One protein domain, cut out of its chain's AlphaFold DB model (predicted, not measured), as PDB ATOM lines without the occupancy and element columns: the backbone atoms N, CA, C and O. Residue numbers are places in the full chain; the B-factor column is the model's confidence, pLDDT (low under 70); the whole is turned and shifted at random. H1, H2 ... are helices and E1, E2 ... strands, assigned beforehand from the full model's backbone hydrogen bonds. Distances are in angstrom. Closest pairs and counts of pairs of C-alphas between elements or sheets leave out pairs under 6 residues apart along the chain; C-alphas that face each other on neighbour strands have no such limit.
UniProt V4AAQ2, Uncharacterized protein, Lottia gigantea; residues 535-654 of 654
ATOM      1  N   LYS A 535      74.972 -35.940  77.671       83.00
ATOM      2  CA  LYS A 535      74.562 -35.770  79.064       83.00
ATOM      3  C   LYS A 535      73.047 -35.640  79.112       83.00
ATOM      4  O   LYS A 535      72.447 -35.151  78.162       83.00
ATOM      5  N   TYR A 536      72.449 -36.041  80.224       84.88
ATOM      6  CA  TYR A 536      71.018 -35.885  80.446       84.88
ATOM      7  C   TYR A 536      70.758 -34.715  81.386       84.88
ATOM      8  O   TYR A 536      71.394 -34.605  82.438       84.88
ATOM      9  N   ASN A 537      69.837 -33.841  80.994       87.94
ATOM     10  CA  ASN A 537      69.292 -32.803  81.852       87.94
ATOM     11  C   ASN A 537      67.984 -33.310  82.466       87.94
ATOM     12  O   ASN A 537      67.050 -33.625  81.736       87.94
ATOM     13  N   PHE A 538      67.938 -33.417  83.793       88.12
ATOM     14  CA  PHE A 538      66.840 -34.066  84.508       88.12
ATOM     15  C   PHE A 538      65.882 -33.049  85.119       88.12
ATOM     16  O   PHE A 538      66.314 -32.129  85.815       88.12
ATOM     17  N   ILE A 539      64.587 -33.288  84.939       87.19
ATOM     18  CA  ILE A 539      63.498 -32.559  85.586       87.19
ATOM     19  C   ILE A 539      62.722 -33.586  86.412       87.19
ATOM     20  O   ILE A 539      62.205 -34.560  85.872       87.19
ATOM     21  N   LYS A 540      62.724 -33.409  87.733       85.88
ATOM     22  CA  LYS A 540      62.110 -34.343  88.687       85.88
ATOM     23  C   LYS A 540      60.690 -33.924  89.038       85.88
ATOM     24  O   LYS A 540      60.352 -32.751  88.906       85.88
ATOM     25  N   ASP A 541      59.923 -34.877  89.555       86.19
ATOM     26  CA  ASP A 541      58.562 -34.684  90.070       86.19
ATOM     27  C   ASP A 541      57.621 -34.060  89.025       86.19
ATOM     28  O   ASP A 541      56.727 -33.269  89.338       86.19
ATOM     29  N   SER A 542      57.889 -34.390  87.761       85.62
ATOM     30  CA  SER A 542      57.287 -33.772  86.586       85.62
ATOM     31  C   SER A 542      57.085 -34.816  85.497       85.62
ATOM     32  O   SER A 542      57.948 -35.672  85.315       85.62
ATOM     33  N   TYR A 543      55.991 -34.693  84.745       85.69
ATOM     34  CA  TYR A 543      55.698 -35.517  83.567       85.69
ATOM     35  C   TYR A 543      55.274 -34.643  82.384       85.69
ATOM     36  O   TYR A 543      54.906 -33.469  82.546       85.69
ATOM     37  N   LEU A 544      55.330 -35.200  81.175       85.50
ATOM     38  CA  LEU A 544      54.907 -34.511  79.965       85.50
ATOM     39  C   LEU A 544      53.427 -34.751  79.690       85.50
ATOM     40  O   LEU A 544      52.959 -35.873  79.510       85.50
ATOM     41  N   LYS A 545      52.679 -33.656  79.556       80.75
ATOM     42  CA  LYS A 545      51.285 -33.683  79.123       80.75
ATOM     43  C   LYS A 545      51.146 -33.208  77.685       80.75
ATOM     44  O   LYS A 545      51.569 -32.106  77.333       80.75
ATOM     45  N   PHE A 546      50.480 -34.015  76.867       77.19
ATOM     46  CA  PHE A 546      50.158 -33.680  75.483       77.19
ATOM     47  C   PHE A 546      48.884 -32.820  75.402       77.19
ATOM     48  O   PHE A 546      47.881 -33.125  76.049       77.19
ATOM     49  N   ASN A 547      48.882 -31.748  74.597       68.44
ATOM     50  CA  ASN A 547      47.658 -30.995  74.273       68.44
ATOM     51  C   ASN A 547      46.859 -31.728  73.168       68.44
ATOM     52  O   ASN A 547      46.702 -31.218  72.062       68.44
ATOM     53  N   GLY A 548      46.393 -32.946  73.456       70.69
ATOM     54  CA  GLY A 548      45.662 -33.829  72.538       70.69
ATOM     55  C   GLY A 548      45.734 -35.292  72.991       70.69
ATOM     56  O   GLY A 548      46.332 -35.578  74.027       70.69
ATOM     57  N   ASP A 549      45.154 -36.210  72.219       74.88
ATOM     58  CA  ASP A 549      45.259 -37.647  72.502       74.88
ATOM     59  C   ASP A 549      46.647 -38.167  72.081       74.88
ATOM     60  O   ASP A 549      47.045 -38.023  70.924       74.88
ATOM     61  N   LEU A 550      47.389 -38.764  73.021       77.50
ATOM     62  CA  LEU A 550      48.736 -39.318  72.794       77.50
ATOM     63  C   LEU A 550      48.704 -40.590  71.922       77.50
ATOM     64  O   LEU A 550      49.685 -40.945  71.264       77.50
ATOM     65  N   TYR A 551      47.558 -41.265  71.903       83.19
ATOM     66  CA  TYR A 551      47.296 -42.467  71.127       83.19
ATOM     67  C   TYR A 551      45.853 -42.478  70.617       83.19
ATOM     68  O   TYR A 551      44.983 -41.783  71.136       83.19
ATOM     69  N   MET A 552      45.579 -43.306  69.613       86.19
ATOM     70  CA  MET A 552      44.216 -43.631  69.189       86.19
ATOM     71  C   MET A 552      43.906 -45.092  69.486       86.19
ATOM     72  O   MET A 552      44.742 -45.960  69.248       86.19
ATOM     73  N   GLU A 553      42.677 -45.377  69.897       85.88
ATOM     74  CA  GLU A 553      42.222 -46.748  70.118       85.88
ATOM     75  C   GLU A 553      41.603 -47.359  68.852       85.88
ATOM     76  O   GLU A 553      40.771 -46.763  68.149       85.88
ATOM     77  N   ARG A 554      42.003 -48.595  68.560       84.50
ATOM     78  CA  ARG A 554      41.439 -49.440  67.503       84.50
ATOM     79  C   ARG A 554      41.160 -50.830  68.051       84.50
ATOM     80  O   ARG A 554      41.845 -51.313  68.942       84.50
ATOM     81  N   ARG A 555      40.162 -51.514  67.497       80.25
ATOM     82  CA  ARG A 555      39.884 -52.905  67.864       80.25
ATOM     83  C   ARG A 555      40.872 -53.818  67.137       80.25
ATOM     84  O   ARG A 555      40.884 -53.821  65.909       80.25
ATOM     85  N   GLY A 556      41.664 -54.593  67.873       75.62
ATOM     86  CA  GLY A 556      42.678 -55.481  67.303       75.62
ATOM     87  C   GLY A 556      42.843 -56.738  68.145       75.62
ATOM     88  O   GLY A 556      42.849 -56.671  69.365       75.62
ATOM     89  N   SER A 557      42.947 -57.904  67.508       75.44
ATOM     90  CA  SER A 557      42.973 -59.187  68.230       75.44
ATOM     91  C   SER A 557      44.372 -59.762  68.447       75.44
ATOM     92  O   SER A 557      44.554 -60.647  69.283       75.44
ATOM     93  N   THR A 558      45.377 -59.259  67.719       87.75
ATOM     94  CA  THR A 558      46.780 -59.682  67.833       87.75
ATOM     95  C   THR A 558      47.747 -58.513  67.639       87.75
ATOM     96  O   THR A 558      47.420 -57.507  67.010       87.75
ATOM     97  N   LYS A 559      48.979 -58.664  68.142       85.50
ATOM     98  CA  LYS A 559      50.032 -57.641  68.051       85.50
ATOM     99  C   LYS A 559      50.386 -57.315  66.596       85.50
ATOM    100  O   LYS A 559      50.475 -56.149  66.245       85.50
ATOM    101  N   ALA A 560      50.441 -58.327  65.729       86.94
ATOM    102  CA  ALA A 560      50.673 -58.139  64.296       86.94
ATOM    103  C   ALA A 560      49.566 -57.320  63.607       86.94
ATOM    104  O   ALA A 560      49.861 -56.500  62.744       86.94
ATOM    105  N   GLN A 561      48.298 -57.511  63.995       86.06
ATOM    106  CA  GLN A 561      47.204 -56.664  63.502       86.06
ATOM    107  C   GLN A 561      47.357 -55.223  63.995       86.06
ATOM    108  O   GLN A 561      47.108 -54.291  63.243       86.06
ATOM    109  N   CYS A 562      47.807 -55.048  65.234       88.62
ATOM    110  CA  CYS A 562      48.091 -53.748  65.830       88.62
ATOM    111  C   CYS A 562      49.179 -52.971  65.089       88.62
ATOM    112  O   CYS A 562      48.998 -51.806  64.742       88.62
ATOM    113  N   ASP A 563      50.295 -53.645  64.818       88.19
ATOM    114  CA  ASP A 563      51.431 -53.068  64.106       88.19
ATOM    115  C   ASP A 563      51.048 -52.712  62.663       88.19
ATOM    116  O   ASP A 563      51.462 -51.677  62.142       88.19
ATOM    117  N   GLU A 564      50.202 -53.528  62.030       88.12
ATOM    118  CA  GLU A 564      49.677 -53.264  60.691       88.12
ATOM    119  C   GLU A 564      48.697 -52.080  60.662       88.12
ATOM    120  O   GLU A 564      48.765 -51.250  59.758       88.12
ATOM    121  N   GLU A 565      47.815 -51.945  61.655       86.44
ATOM    122  CA  GLU A 565      46.948 -50.767  61.780       86.44
ATOM    123  C   GLU A 565      47.757 -49.489  62.045       86.44
ATOM    124  O   GLU A 565      47.446 -48.447  61.466       86.44
ATOM    125  N   CYS A 566      48.837 -49.567  62.831       88.31
ATOM    126  CA  CYS A 566      49.769 -48.450  62.999       88.31
ATOM    127  C   CYS A 566      50.444 -48.077  61.673       88.31
ATOM    128  O   CYS A 566      50.468 -46.909  61.295       88.31
ATOM    129  N   ARG A 567      50.924 -49.068  60.908       87.94
ATOM    130  CA  ARG A 567      51.592 -48.855  59.612       87.94
ATOM    131  C   ARG A 567      50.699 -48.149  58.583       87.94
ATOM    132  O   ARG A 567      51.212 -47.455  57.708       87.94
ATOM    133  N   LYS A 568      49.374 -48.308  58.679       87.31
ATOM    134  CA  LYS A 568      48.395 -47.661  57.788       87.31
ATOM    135  C   LYS A 568      48.143 -46.186  58.105       87.31
ATOM    136  O   LYS A 568      47.672 -45.469  57.222       87.31
ATOM    137  N   ASP A 569      48.431 -45.716  59.319       84.50
ATOM    138  CA  ASP A 569      48.274 -44.308  59.696       84.50
ATOM    139  C   ASP A 569      49.645 -43.630  59.791       84.50
ATOM    140  O   ASP A 569      50.430 -43.893  60.695       84.50
ATOM    141  N   ALA A 570      49.926 -42.697  58.879       83.56
ATOM    142  CA  ALA A 570      51.212 -41.997  58.809       83.56
ATOM    143  C   ALA A 570      51.566 -41.172  60.070       83.56
ATOM    144  O   ALA A 570      52.712 -40.718  60.214       83.56
ATOM    145  N   ARG A 571      50.589 -40.943  60.957       84.75
ATOM    146  CA  ARG A 571      50.762 -40.255  62.242       84.75
ATOM    147  C   ARG A 571      51.156 -41.210  63.367       84.75
ATOM    148  O   ARG A 571      51.669 -40.725  64.369       84.75
ATOM    149  N   CYS A 572      50.933 -42.516  63.204       87.44
ATOM    150  CA  CYS A 572      51.289 -43.532  64.185       87.44
ATOM    151  C   CYS A 572      52.772 -43.904  64.083       87.44
ATOM    152  O   CYS A 572      53.341 -43.993  62.993       87.44
ATOM    153  N   THR A 573      53.386 -44.127  65.235       86.94
ATOM    154  CA  THR A 573      54.768 -44.597  65.374       86.94
ATOM    155  C   THR A 573      54.845 -45.930  66.098       86.94
ATOM    156  O   THR A 573      55.696 -46.748  65.759       86.94
ATOM    157  N   ILE A 574      53.949 -46.184  67.057       88.00
ATOM    158  CA  ILE A 574      53.967 -47.402  67.869       88.00
ATOM    159  C   ILE A 574      52.546 -47.937  68.012       88.00
ATOM    160  O   ILE A 574      51.666 -47.244  68.510       88.00
ATOM    161  N   GLY A 575      52.323 -49.190  67.616       87.31
ATOM    162  CA  GLY A 575      51.117 -49.925  67.991       87.31
ATOM    163  C   GLY A 575      51.370 -50.718  69.269       87.31
ATOM    164  O   GLY A 575      52.306 -51.507  69.319       87.31
ATOM    165  N   PHE A 576      50.557 -50.559  70.303       87.19
ATOM    166  CA  PHE A 576      50.635 -51.342  71.537       87.19
ATOM    167  C   PHE A 576      49.326 -52.107  71.743       87.19
ATOM    168  O   PHE A 576      48.251 -51.539  71.578       87.19
ATOM    169  N   LEU A 577      49.407 -53.408  72.035       85.38
ATOM    170  CA  LEU A 577      48.228 -54.257  72.222       85.38
ATOM    171  C   LEU A 577      48.040 -54.548  73.707       85.38
ATOM    172  O   LEU A 577      48.897 -55.192  74.309       85.38
ATOM    173  N   GLU A 578      46.877 -54.195  74.235       85.25
ATOM    174  CA  GLU A 578      46.450 -54.543  75.588       85.25
ATOM    175  C   GLU A 578      44.942 -54.842  75.581       85.25
ATOM    176  O   GLU A 578      44.164 -54.161  74.918       85.25
ATOM    177  N   ASP A 579      44.535 -55.940  76.226       82.12
ATOM    178  CA  ASP A 579      43.134 -56.372  76.365       82.12
ATOM    179  C   ASP A 579      42.274 -56.343  75.080       82.12
ATOM    180  O   ASP A 579      41.094 -55.995  75.103       82.12
ATOM    181  N   GLN A 580      42.838 -56.778  73.942       80.94
ATOM    182  CA  GLN A 580      42.180 -56.795  72.613       80.94
ATOM    183  C   GLN A 580      41.896 -55.397  72.019       80.94
ATOM    184  O   GLN A 580      41.115 -55.252  71.065       80.94
ATOM    185  N   TYR A 581      42.557 -54.372  72.552       85.12
ATOM    186  CA  TYR A 581      42.595 -53.024  72.009       85.12
ATOM    187  C   TYR A 581      44.009 -52.652  71.575       85.12
ATOM    188  O   TYR A 581      45.012 -53.043  72.168       85.12
ATOM    189  N   CYS A 582      44.056 -51.902  70.484       88.31
ATOM    190  CA  CYS A 582      45.256 -51.370  69.881       88.31
ATOM    191  C   CYS A 582      45.378 -49.891  70.179       88.31
ATOM    192  O   CYS A 582      44.604 -49.091  69.654       88.31
ATOM    193  N   TYR A 583      46.380 -49.558  70.975       88.88
ATOM    194  CA  TYR A 583      46.794 -48.207  71.299       88.88
ATOM    195  C   TYR A 583      47.838 -47.770  70.273       88.88
ATOM    196  O   TYR A 583      48.974 -48.240  70.266       88.88
ATOM    197  N   LEU A 584      47.414 -46.929  69.335       89.62
ATOM    198  CA  LEU A 584      48.240 -46.416  68.249       89.62
ATOM    199  C   LEU A 584      48.838 -45.071  68.667       89.62
ATOM    200  O   LEU A 584      48.198 -44.035  68.479       89.62
ATOM    201  N   TYR A 585      50.031 -45.094  69.255       88.56
ATOM    202  CA  TYR A 585      50.737 -43.894  69.697       88.56
ATOM    203  C   TYR A 585      51.190 -43.049  68.516       88.56
ATOM    204  O   TYR A 585      51.674 -43.563  67.502       88.56
ATOM    205  N   LEU A 586      51.024 -41.740  68.667       86.31
ATOM    206  CA  LEU A 586      51.285 -40.769  67.618       86.31
ATOM    207  C   LEU A 586      52.694 -40.171  67.734       86.31
ATOM    208  O   LEU A 586      53.287 -40.097  68.814       86.31
ATOM    209  N   LYS A 587      53.215 -39.675  66.608       82.88
ATOM    210  CA  LYS A 587      54.427 -38.838  66.580       82.88
ATOM    211  C   LYS A 587      54.262 -37.656  67.544       82.88
ATOM    212  O   LYS A 587      53.196 -37.035  67.536       82.88
ATOM    213  N   PRO A 588      55.291 -37.315  68.341       83.12
ATOM    214  CA  PRO A 588      56.719 -37.623  68.179       83.12
ATOM    215  C   PRO A 588      57.229 -38.796  69.036       83.12
ATOM    216  O   PRO A 588      58.439 -38.958  69.191       83.12
ATOM    217  N   LEU A 589      56.340 -39.591  69.638       87.94
ATOM    218  CA  LEU A 589      56.755 -40.727  70.460       87.94
ATOM    219  C   LEU A 589      57.403 -41.795  69.573       87.94
ATOM    220  O   LEU A 589      56.786 -42.244  68.610       87.94
ATOM    221  N   ILE A 590      58.630 -42.204  69.878       89.31
ATOM    222  CA  ILE A 590      59.378 -43.214  69.110       89.31
ATOM    223  C   ILE A 590      59.541 -44.532  69.859       89.31
ATOM    224  O   ILE A 590      59.732 -45.570  69.231       89.31
ATOM    225  N   PHE A 591      59.425 -44.515  71.188       90.19
ATOM    226  CA  PHE A 591      59.406 -45.733  71.985       90.19
ATOM    227  C   PHE A 591      58.480 -45.601  73.198       90.19
ATOM    228  O   PHE A 591      58.371 -44.533  73.802       90.19
ATOM    229  N   TYR A 592      57.811 -46.708  73.521       89.50
ATOM    230  CA  TYR A 592      56.942 -46.873  74.676       89.50
ATOM    231  C   TYR A 592      57.183 -48.250  75.288       89.50
ATOM    232  O   TYR A 592      57.215 -49.255  74.571       89.50
ATOM    233  N   SER A 593      57.318 -48.298  76.609       88.31
ATOM    234  CA  SER A 593      57.369 -49.538  77.378       88.31
ATOM    235  C   SER A 593      56.682 -49.362  78.725       88.31
ATOM    236  O   SER A 593      56.654 -48.262  79.270       88.31
ATOM    237  N   TYR A 594      56.174 -50.463  79.273       86.50
ATOM    238  CA  TYR A 594      55.554 -50.534  80.594       86.50
ATOM    239  C   TYR A 594      56.391 -51.417  81.531       86.50
ATOM    240  O   TYR A 594      57.017 -52.380  81.079       86.50
ATOM    241  N   GLY A 595      56.399 -51.114  82.833       81.25
ATOM    242  CA  GLY A 595      57.115 -51.897  83.848       81.25
ATOM    243  C   GLY A 595      58.644 -51.779  83.798       81.25
ATOM    244  O   GLY A 595      59.347 -52.658  84.295       81.25
ATOM    245  N   THR A 596      59.164 -50.713  83.192       82.81
ATOM    246  CA  THR A 596      60.601 -50.408  83.110       82.81
ATOM    247  C   THR A 596      61.003 -49.419  84.196       82.81
ATOM    248  O   THR A 596      60.308 -48.431  84.413       82.81
ATOM    249  N   ASP A 597      62.134 -49.646  84.869       87.12
ATOM    250  CA  ASP A 597      62.679 -48.656  85.804       87.12
ATOM    251  C   ASP A 597      63.346 -47.479  85.065       87.12
ATOM    252  O   ASP A 597      63.694 -47.570  83.884       87.12
ATOM    253  N   PHE A 598      63.549 -46.365  85.773       86.38
ATOM    254  CA  PHE A 598      64.078 -45.137  85.176       86.38
ATOM    255  C   PHE A 598      65.458 -45.320  84.522       86.38
ATOM    256  O   PHE A 598      65.720 -44.775  83.449       86.38
ATOM    257  N   ASN A 599      66.342 -46.131  85.114       86.88
ATOM    258  CA  ASN A 599      67.674 -46.367  84.555       86.88
ATOM    259  C   ASN A 599      67.608 -47.229  83.291       86.88
ATOM    260  O   ASN A 599      68.375 -46.998  82.359       86.88
ATOM    261  N   GLN A 600      66.686 -48.191  83.229       88.50
ATOM    262  CA  GLN A 600      66.426 -48.969  82.013       88.50
ATOM    263  C   GLN A 600      65.845 -48.096  80.896       88.50
ATOM    264  O   GLN A 600      66.240 -48.241  79.737       88.50
ATOM    265  N   CYS A 601      64.971 -47.145  81.237       89.31
ATOM    266  CA  CYS A 601      64.443 -46.165  80.290       89.31
ATOM    267  C   CYS A 601      65.571 -45.285  79.709       89.31
ATOM    268  O   CYS A 601      65.707 -45.160  78.489       89.31
ATOM    269  N   ILE A 602      66.473 -44.778  80.563       88.12
ATOM    270  CA  ILE A 602      67.671 -44.034  80.136       88.12
ATOM    271  C   ILE A 602      68.601 -44.904  79.287       88.12
ATOM    272  O   ILE A 602      69.120 -44.434  78.274       88.12
ATOM    273  N   ALA A 603      68.833 -46.161  79.669       86.88
ATOM    274  CA  ALA A 603      69.684 -47.073  78.909       86.88
ATOM    275  C   ALA A 603      69.121 -47.307  77.500       86.88
ATOM    276  O   ALA A 603      69.868 -47.253  76.523       86.88
ATOM    277  N   THR A 604      67.801 -47.469  77.394       87.81
ATOM    278  CA  THR A 604      67.092 -47.609  76.118       87.81
ATOM    279  C   THR A 604      67.254 -46.349  75.265       87.81
ATOM    280  O   THR A 604      67.741 -46.430  74.140       87.81
ATOM    281  N   CYS A 605      66.986 -45.164  75.822       87.94
ATOM    282  CA  CYS A 605      67.221 -43.885  75.138       87.94
ATOM    283  C   CYS A 605      68.695 -43.689  74.722       87.94
ATOM    284  O   CYS A 605      69.000 -43.154  73.655       87.94
ATOM    285  N   THR A 606      69.639 -44.163  75.534       85.19
ATOM    286  CA  THR A 606      71.079 -44.058  75.259       85.19
ATOM    287  C   THR A 606      71.493 -44.896  74.053       85.19
ATOM    288  O   THR A 606      72.408 -44.501  73.339       85.19
ATOM    289  N   GLN A 607      70.805 -46.008  73.789       84.44
ATOM    290  CA  GLN A 607      71.043 -46.860  72.623       84.44
ATOM    291  C   GLN A 607      70.378 -46.335  71.341       84.44
ATOM    292  O   GLN A 607      70.713 -46.792  70.250       84.44
ATOM    293  N   MET A 608      69.471 -45.360  71.450       83.56
ATOM    294  CA  MET A 608      68.737 -44.786  70.323       83.56
ATOM    295  C   MET A 608      69.349 -43.441  69.903       83.56
ATOM    296  O   MET A 608      69.429 -42.501  70.698       83.56
ATOM    297  N   SER A 609      69.758 -43.322  68.636       81.12
ATOM    298  CA  SER A 609      70.242 -42.052  68.066       81.12
ATOM    299  C   SER A 609      69.136 -41.002  67.960       81.12
ATOM    300  O   SER A 609      69.397 -39.818  68.136       81.12
ATOM    301  N   GLU A 610      67.897 -41.439  67.734       83.44
ATOM    302  CA  GLU A 610      66.724 -40.569  67.615       83.44
ATOM    303  C   GLU A 610      66.153 -40.120  68.968       83.44
ATOM    304  O   GLU A 610      65.254 -39.288  68.987       83.44
ATOM    305  N   CYS A 611      66.640 -40.641  70.103       89.00
ATOM    306  CA  CYS A 611      66.164 -40.192  71.409       89.00
ATOM    307  C   CYS A 611      66.693 -38.791  71.727       89.00
ATOM    308  O   CYS A 611      67.904 -38.612  71.875       89.00
ATOM    309  N   LEU A 612      65.789 -37.829  71.904       88.19
ATOM    310  CA  LEU A 612      66.115 -36.467  72.338       88.19
ATOM    311  C   LEU A 612      65.524 -36.133  73.713       88.19
ATOM    312  O   LEU A 612      66.108 -35.351  74.461       88.19
ATOM    313  N   LEU A 613      64.407 -36.762  74.075       89.69
ATOM    314  CA  LEU A 613      63.693 -36.526  75.325       89.69
ATOM    315  C   LEU A 613      63.051 -37.829  75.797       89.69
ATOM    316  O   LEU A 613      62.533 -38.591  74.984       89.69
ATOM    317  N   LEU A 614      63.063 -38.083  77.099       91.75
ATOM    318  CA  LEU A 614      62.315 -39.176  77.717       91.75
ATOM    319  C   LEU A 614      61.473 -38.660  78.880       91.75
ATOM    320  O   LEU A 614      61.846 -37.687  79.532       91.75
ATOM    321  N   ASP A 615      60.368 -39.343  79.132       90.38
ATOM    322  CA  ASP A 615      59.457 -39.126  80.249       90.38
ATOM    323  C   ASP A 615      59.154 -40.481  80.887       90.38
ATOM    324  O   ASP A 615      58.831 -41.447  80.192       90.38
ATOM    325  N   HIS A 616      59.335 -40.575  82.195       92.38
ATOM    326  CA  HIS A 616      59.173 -41.812  82.942       92.38
ATOM    327  C   HIS A 616      58.198 -41.601  84.083       92.38
ATOM    328  O   HIS A 616      58.417 -40.736  84.932       92.38
ATOM    329  N   ALA A 617      57.153 -42.423  84.106       87.69
ATOM    330  CA  ALA A 617      56.187 -42.431  85.187       87.69
ATOM    331  C   ALA A 617      56.657 -43.392  86.287       87.69
ATOM    332  O   ALA A 617      56.755 -44.607  86.077       87.69
ATOM    333  N   GLY A 618      56.959 -42.853  87.467       80.00
ATOM    334  CA  GLY A 618      57.607 -43.584  88.556       80.00
ATOM    335  C   GLY A 618      56.753 -44.709  89.135       80.00
ATOM    336  O   GLY A 618      57.277 -45.779  89.445       80.00
ATOM    337  N   ASP A 619      55.440 -44.487  89.237       78.69
ATOM    338  CA  ASP A 619      54.499 -45.419  89.874       78.69
ATOM    339  C   ASP A 619      54.031 -46.547  88.938       78.69
ATOM    340  O   ASP A 619      53.836 -47.682  89.382       78.69
ATOM    341  N   SER A 620      53.854 -46.262  87.643       81.38
ATOM    342  CA  SER A 620      53.427 -47.240  86.627       81.38
ATOM    343  C   SER A 620      54.604 -47.911  85.904       81.38
ATOM    344  O   SER A 620      54.440 -48.962  85.282       81.38
ATOM    345  N   GLY A 621      55.810 -47.343  85.999       84.88
ATOM    346  CA  GLY A 621      56.990 -47.813  85.272       84.88
ATOM    347  C   GLY A 621      56.891 -47.590  83.761       84.88
ATOM    348  O   GLY A 621      57.541 -48.304  82.990       84.88
ATOM    349  N   GLU A 622      56.050 -46.654  83.326       89.00
ATOM    350  CA  GLU A 622      55.907 -46.300  81.917       89.00
ATOM    351  C   GLU A 622      57.099 -45.463  81.461       89.00
ATOM    352  O   GLU A 622      57.486 -44.498  82.112       89.00
ATOM    353  N   CYS A 623      57.686 -45.837  80.331       92.31
ATOM    354  CA  CYS A 623      58.806 -45.151  79.707       92.31
ATOM    355  C   CYS A 623      58.378 -44.657  78.332       92.31
ATOM    356  O   CYS A 623      58.117 -45.458  77.431       92.31
ATOM    357  N   TYR A 624      58.344 -43.342  78.172       90.25
ATOM    358  CA  TYR A 624      58.050 -42.655  76.927       90.25
ATOM    359  C   TYR A 624      59.333 -42.024  76.400       90.25
ATOM    360  O   TYR A 624      60.012 -41.295  77.119       90.25
ATOM    361  N   ILE A 625      59.679 -42.284  75.143       91.88
ATOM    362  CA  ILE A 625      60.857 -41.696  74.499       91.88
ATOM    363  C   ILE A 625      60.428 -40.988  73.222       91.88
ATOM    364  O   ILE A 625      59.716 -41.550  72.388       91.88
ATOM    365  N   TYR A 626      60.919 -39.769  73.049       89.12
ATOM    366  CA  TYR A 626      60.549 -38.849  71.988       89.12
ATOM    367  C   TYR A 626      61.760 -38.456  71.140       89.12
ATOM    368  O   TYR A 626      62.885 -38.339  71.639       89.12
ATOM    369  N   ASN A 627      61.506 -38.182  69.859       87.62
ATOM    370  CA  ASN A 627      62.500 -37.645  68.925       87.62
ATOM    371  C   ASN A 627      62.467 -36.117  68.788       87.62
ATOM    372  O   ASN A 627      62.809 -35.578  67.737       87.62
ATOM    373  N   VAL A 628      62.044 -35.424  69.844       85.75
ATOM    374  CA  VAL A 628      61.956 -33.959  69.914       85.75
ATOM    375  C   VAL A 628      62.531 -33.441  71.222       85.75
ATOM    376  O   VAL A 628      62.651 -34.192  72.187       85.75
ATOM    377  N   THR A 629      62.882 -32.161  71.246       84.38
ATOM    378  CA  THR A 629      63.381 -31.459  72.438       84.38
ATOM    379  C   THR A 629      62.259 -30.700  73.147       84.38
ATOM    380  O   THR A 629      61.184 -30.491  72.581       84.38
ATOM    381  N   LEU A 630      62.502 -30.224  74.372       75.56
ATOM    382  CA  LEU A 630      61.532 -29.394  75.105       75.56
ATOM    383  C   LEU A 630      61.271 -28.030  74.437       75.56
ATOM    384  O   LEU A 630      60.261 -27.393  74.726       75.56
ATOM    385  N   ASN A 631      62.167 -27.585  73.551       71.38
ATOM    386  CA  ASN A 631      62.075 -26.302  72.848       71.38
ATOM    387  C   ASN A 631      61.353 -26.387  71.491       71.38
ATOM    388  O   ASN A 631      61.187 -25.361  70.831       71.38
ATOM    389  N   ASP A 632      60.946 -27.578  71.043       72.69
ATOM    390  CA  ASP A 632      60.225 -27.727  69.779       72.69
ATOM    391  C   ASP A 632      58.754 -27.287  69.933       72.69
ATOM    392  O   ASP A 632      57.897 -28.040  70.395       72.69
ATOM    393  N   ASP A 633      58.434 -26.068  69.476       57.75
ATOM    394  CA  ASP A 633      57.094 -25.433  69.500       57.75
ATOM    395  C   ASP A 633      55.985 -26.203  68.733       57.75
ATOM    396  O   ASP A 633      54.828 -25.781  68.673       57.75
ATOM    397  N   LEU A 634      56.311 -27.336  68.107       53.31
ATOM    398  CA  LEU A 634      55.503 -27.977  67.066       53.31
ATOM    399  C   LEU A 634      54.437 -28.965  67.563       53.31
ATOM    400  O   LEU A 634      53.638 -29.425  66.748       53.31
ATOM    401  N   ILE A 635      54.401 -29.322  68.855       55.97
ATOM    402  CA  ILE A 635      53.640 -30.513  69.295       55.97
ATOM    403  C   ILE A 635      52.812 -30.297  70.583       55.97
ATOM    404  O   ILE A 635      51.969 -31.108  70.952       55.97
ATOM    405  N   GLY A 636      52.951 -29.156  71.259       61.53
ATOM    406  CA  GLY A 636      52.105 -28.853  72.419       61.53
ATOM    407  C   GLY A 636      52.344 -29.766  73.631       61.53
ATOM    408  O   GLY A 636      51.419 -29.954  74.423       61.53
ATOM    409  N   LEU A 637      53.559 -30.301  73.783       72.06
ATOM    410  CA  LEU A 637      54.038 -30.899  75.030       72.06
ATOM    411  C   LEU A 637      54.149 -29.806  76.102       72.06
ATOM    412  O   LEU A 637      54.687 -28.730  75.849       72.06
ATOM    413  N   LYS A 638      53.613 -30.064  77.294       75.81
ATOM    414  CA  LYS A 638      53.729 -29.180  78.458       75.81
ATOM    415  C   LYS A 638      54.240 -29.974  79.644       75.81
ATOM    416  O   LYS A 638      53.696 -31.032  79.947       75.81
ATOM    417  N   ILE A 639      55.245 -29.434  80.318       80.06
ATOM    418  CA  ILE A 639      55.712 -29.964  81.597       80.06
ATOM    419  C   ILE A 639      54.646 -29.658  82.654       80.06
ATOM    420  O   ILE A 639      54.127 -28.539  82.702       80.06
ATOM    421  N   ILE A 640      54.300 -30.658  83.463       79.25
ATOM    422  CA  ILE A 640      53.410 -30.518  84.616       79.25
ATOM    423  C   ILE A 640      54.197 -30.870  85.883       79.25
ATOM    424  O   ILE A 640      54.517 -32.035  86.101       79.25
ATOM    425  N   ASP A 641      54.466 -29.863  86.715       75.31
ATOM    426  CA  ASP A 641      55.340 -29.941  87.899       75.31
ATOM    427  C   ASP A 641      54.589 -30.390  89.179       75.31
ATOM    428  O   ASP A 641      54.680 -29.747  90.227       75.31
ATOM    429  N   GLU A 642      53.766 -31.442  89.095       73.69
ATOM    430  CA  GLU A 642      52.915 -31.905  90.212       73.69
ATOM    431  C   GLU A 642      52.766 -33.441  90.285       73.69
ATOM    432  O   GLU A 642      51.716 -33.939  90.692       73.69
ATOM    433  N   SER A 643      53.790 -34.213  89.898       77.06
ATOM    434  CA  SER A 643      53.730 -35.689  89.939       77.06
ATOM    435  C   SER A 643      54.954 -36.296  90.636       77.06
ATOM    436  O   SER A 643      55.965 -36.575  89.988       77.06
ATOM    437  N   PRO A 644      54.908 -36.461  91.973       78.06
ATOM    438  CA  PRO A 644      56.020 -37.011  92.742       78.06
ATOM    439  C   PRO A 644      56.375 -38.427  92.279       78.06
ATOM    440  O   PRO A 644      55.526 -39.310  92.317       78.06
ATOM    441  N   GLY A 645      57.636 -38.649  91.906       79.12
ATOM    442  CA  GLY A 645      58.116 -39.944  91.401       79.12
ATOM    443  C   GLY A 645      58.318 -40.008  89.886       79.12
ATOM    444  O   GLY A 645      59.117 -40.831  89.439       79.12
ATOM    445  N   ASP A 646      57.708 -39.103  89.120       87.94
ATOM    446  CA  ASP A 646      57.908 -39.017  87.671       87.94
ATOM    447  C   ASP A 646      59.173 -38.219  87.336       87.94
ATOM    448  O   ASP A 646      59.666 -37.400  88.126       87.94
ATOM    449  N   SER A 647      59.775 -38.496  86.182       89.38
ATOM    450  CA  SER A 647      61.014 -37.844  85.767       89.38
ATOM    451  C   SER A 647      61.127 -37.703  84.258       89.38
ATOM    452  O   SER A 647      61.063 -38.677  83.510       89.38
ATOM    453  N   ILE A 648      61.440 -36.485  83.831       89.75
ATOM    454  CA  ILE A 648      61.761 -36.149  82.447       89.75
ATOM    455  C   ILE A 648      63.282 -36.035  82.324       89.75
ATOM    456  O   ILE A 648      63.946 -35.450  83.188       89.75
ATOM    457  N   ALA A 649      63.853 -36.560  81.241       89.75
ATOM    458  CA  ALA A 649      65.259 -36.347  80.920       89.75
ATOM    459  C   ALA A 649      65.455 -35.936  79.457       89.75
ATOM    460  O   ALA A 649      65.098 -36.664  78.534       89.75
ATOM    461  N   GLU A 650      66.073 -34.779  79.241       88.06
ATOM    462  CA  GLU A 650      66.446 -34.294  77.911       88.06
ATOM    463  C   GLU A 650      67.898 -34.677  77.600       88.06
ATOM    464  O   GLU A 650      68.805 -34.425  78.401       88.06
ATOM    465  N   LYS A 651      68.134 -35.306  76.445       86.69
ATOM    466  CA  LYS A 651      69.456 -35.761  76.002       86.69
ATOM    467  C   LYS A 651      70.175 -34.624  75.272       86.69
ATOM    468  O   LYS A 651      69.764 -34.189  74.203       86.69
ATOM    469  N   ILE A 652      71.298 -34.175  75.826       82.25
ATOM    470  CA  ILE A 652      72.118 -33.083  75.292       82.25
ATOM    471  C   ILE A 652      73.477 -33.642  74.870       82.25
ATOM    472  O   ILE A 652      74.262 -34.089  75.706       82.25
ATOM    473  N   CYS A 653      73.775 -33.594  73.575       78.25
ATOM    474  CA  CYS A 653      75.017 -34.103  72.991       78.25
ATOM    475  C   CYS A 653      75.917 -32.951  72.527       78.25
ATOM    476  O   CYS A 653      75.450 -32.072  71.804       78.25
ATOM    477  N   SER A 654      77.194 -32.960  72.922       65.38
ATOM    478  CA  SER A 654      78.210 -31.981  72.487       65.38
ATOM    479  C   SER A 654      79.008 -32.493  71.296       65.38
ATOM    480  O   SER A 654      79.539 -33.620  71.423       65.38
TER     481      SER A 654
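What this domain is: This is residues 535 to 654 of the 654 residues of an uncharacterized protein of Lottia gigantea (UniProt V4AAQ2). Two lobes sit side by side along the longest axis, each an antiparallel sheet with one helix over one face: a larger lobe of E1 E10 E7 E8 E6 with H2, and a smaller one of E3 E5 E4 with H1, joined where E4 comes beside E6. The short strand pair E2 and E9 sits at the larger sheet's other face, with E2 nearer to it. The printed part has 120 residues, with two named helices and ten named strands in the order E1 E2 E3 H1 E4 E5 E6 H2 E7 E8 E9 E10, of mixed class. It is compact, with a radius of gyration of the C-alphas of 14.3 A and spans of 40 by 28 by 28 A.

Where its parts are: E1, residues 535 to 540, begins at C-alpha 535 (74.562, -35.770, 79.064) and runs on into E2, residues 543 to 546, at 87 degrees. E3 is residues 551 to 555. H1, residues 559 to 568, begins at C-alpha 559 (50.032, -57.641, 68.051) and is 14.4 A long. E4, residues 572 to 578, is 16.6 A long, and E5, residues 581 to 586, 15.7 A. E6 is residues 589 to 593; H2, residues 598 to 607, is 14.5 A long. E7 is residues 613 to 617, E8 622 to 626 and E9 637 to 640. E10, residues 647 to 653, is 19.3 A long and ends at C-alpha 653 (75.017, -34.103, 72.991).

How they stand to each other: The five-strand sheet is twisted, with edge strands E1 and E6. N 537 and O 650 of E1 and E10 are 2.9 A apart, within hydrogen-bond range, as are N 614 and O 649 of E10 and E7, 2.9 A. In the hairpin E7 and E8, N 615 and O 624 are 2.8 A apart; between E8 and E6, N 625 and O 591 are 2.9 A apart. H2 is on this sheet, making two layers, a helix on one face of a sheet; its C-alpha 601 is 5.8 A from C-alpha 623 of E8. E6, H2 and E7 form a split strand-helix-strand unit, two strands running the same way with E8 between them, and a right-handed crossover. The closest C-alphas of E2 and E7 are those of Tyr 543 and Asp 615, 6.2 A apart. E2 and E9 are antiparallel, with N 545 and O 638 2.8 A apart. The closest C-alphas of E4 and E6 are those of Thr 573 and Ile 590, 6.1 A apart. In the three-strand sheet, N 554 and O 582 of E3 and E5 are 2.9 A apart, and N 583 and O 576 of the hairpin E4 and E5 2.8 A. H1 is on this sheet at a height of 7.8 A, again two layers, slantwise to the strands at 37 degrees to E5 on the local plane. E3, H1 and E4, with E5 between the strands, form the other split unit, also right-handed. H1 and H2 are apart. In both helices every O i to N i+4 pair is within hydrogen-bond range.

The domain as a whole: The C-alphas of Ser 557 and Ser 654, the two farthest apart, are 44.7 A apart. The printed part has no cut and ends at the chain's last residue, 654. No link is long; E8 to E9 and E9 to E10 are short, the others tight. Mean pLDDT of the printed part is 83.5; residues 547, 633 to 636 and 654 are under 70.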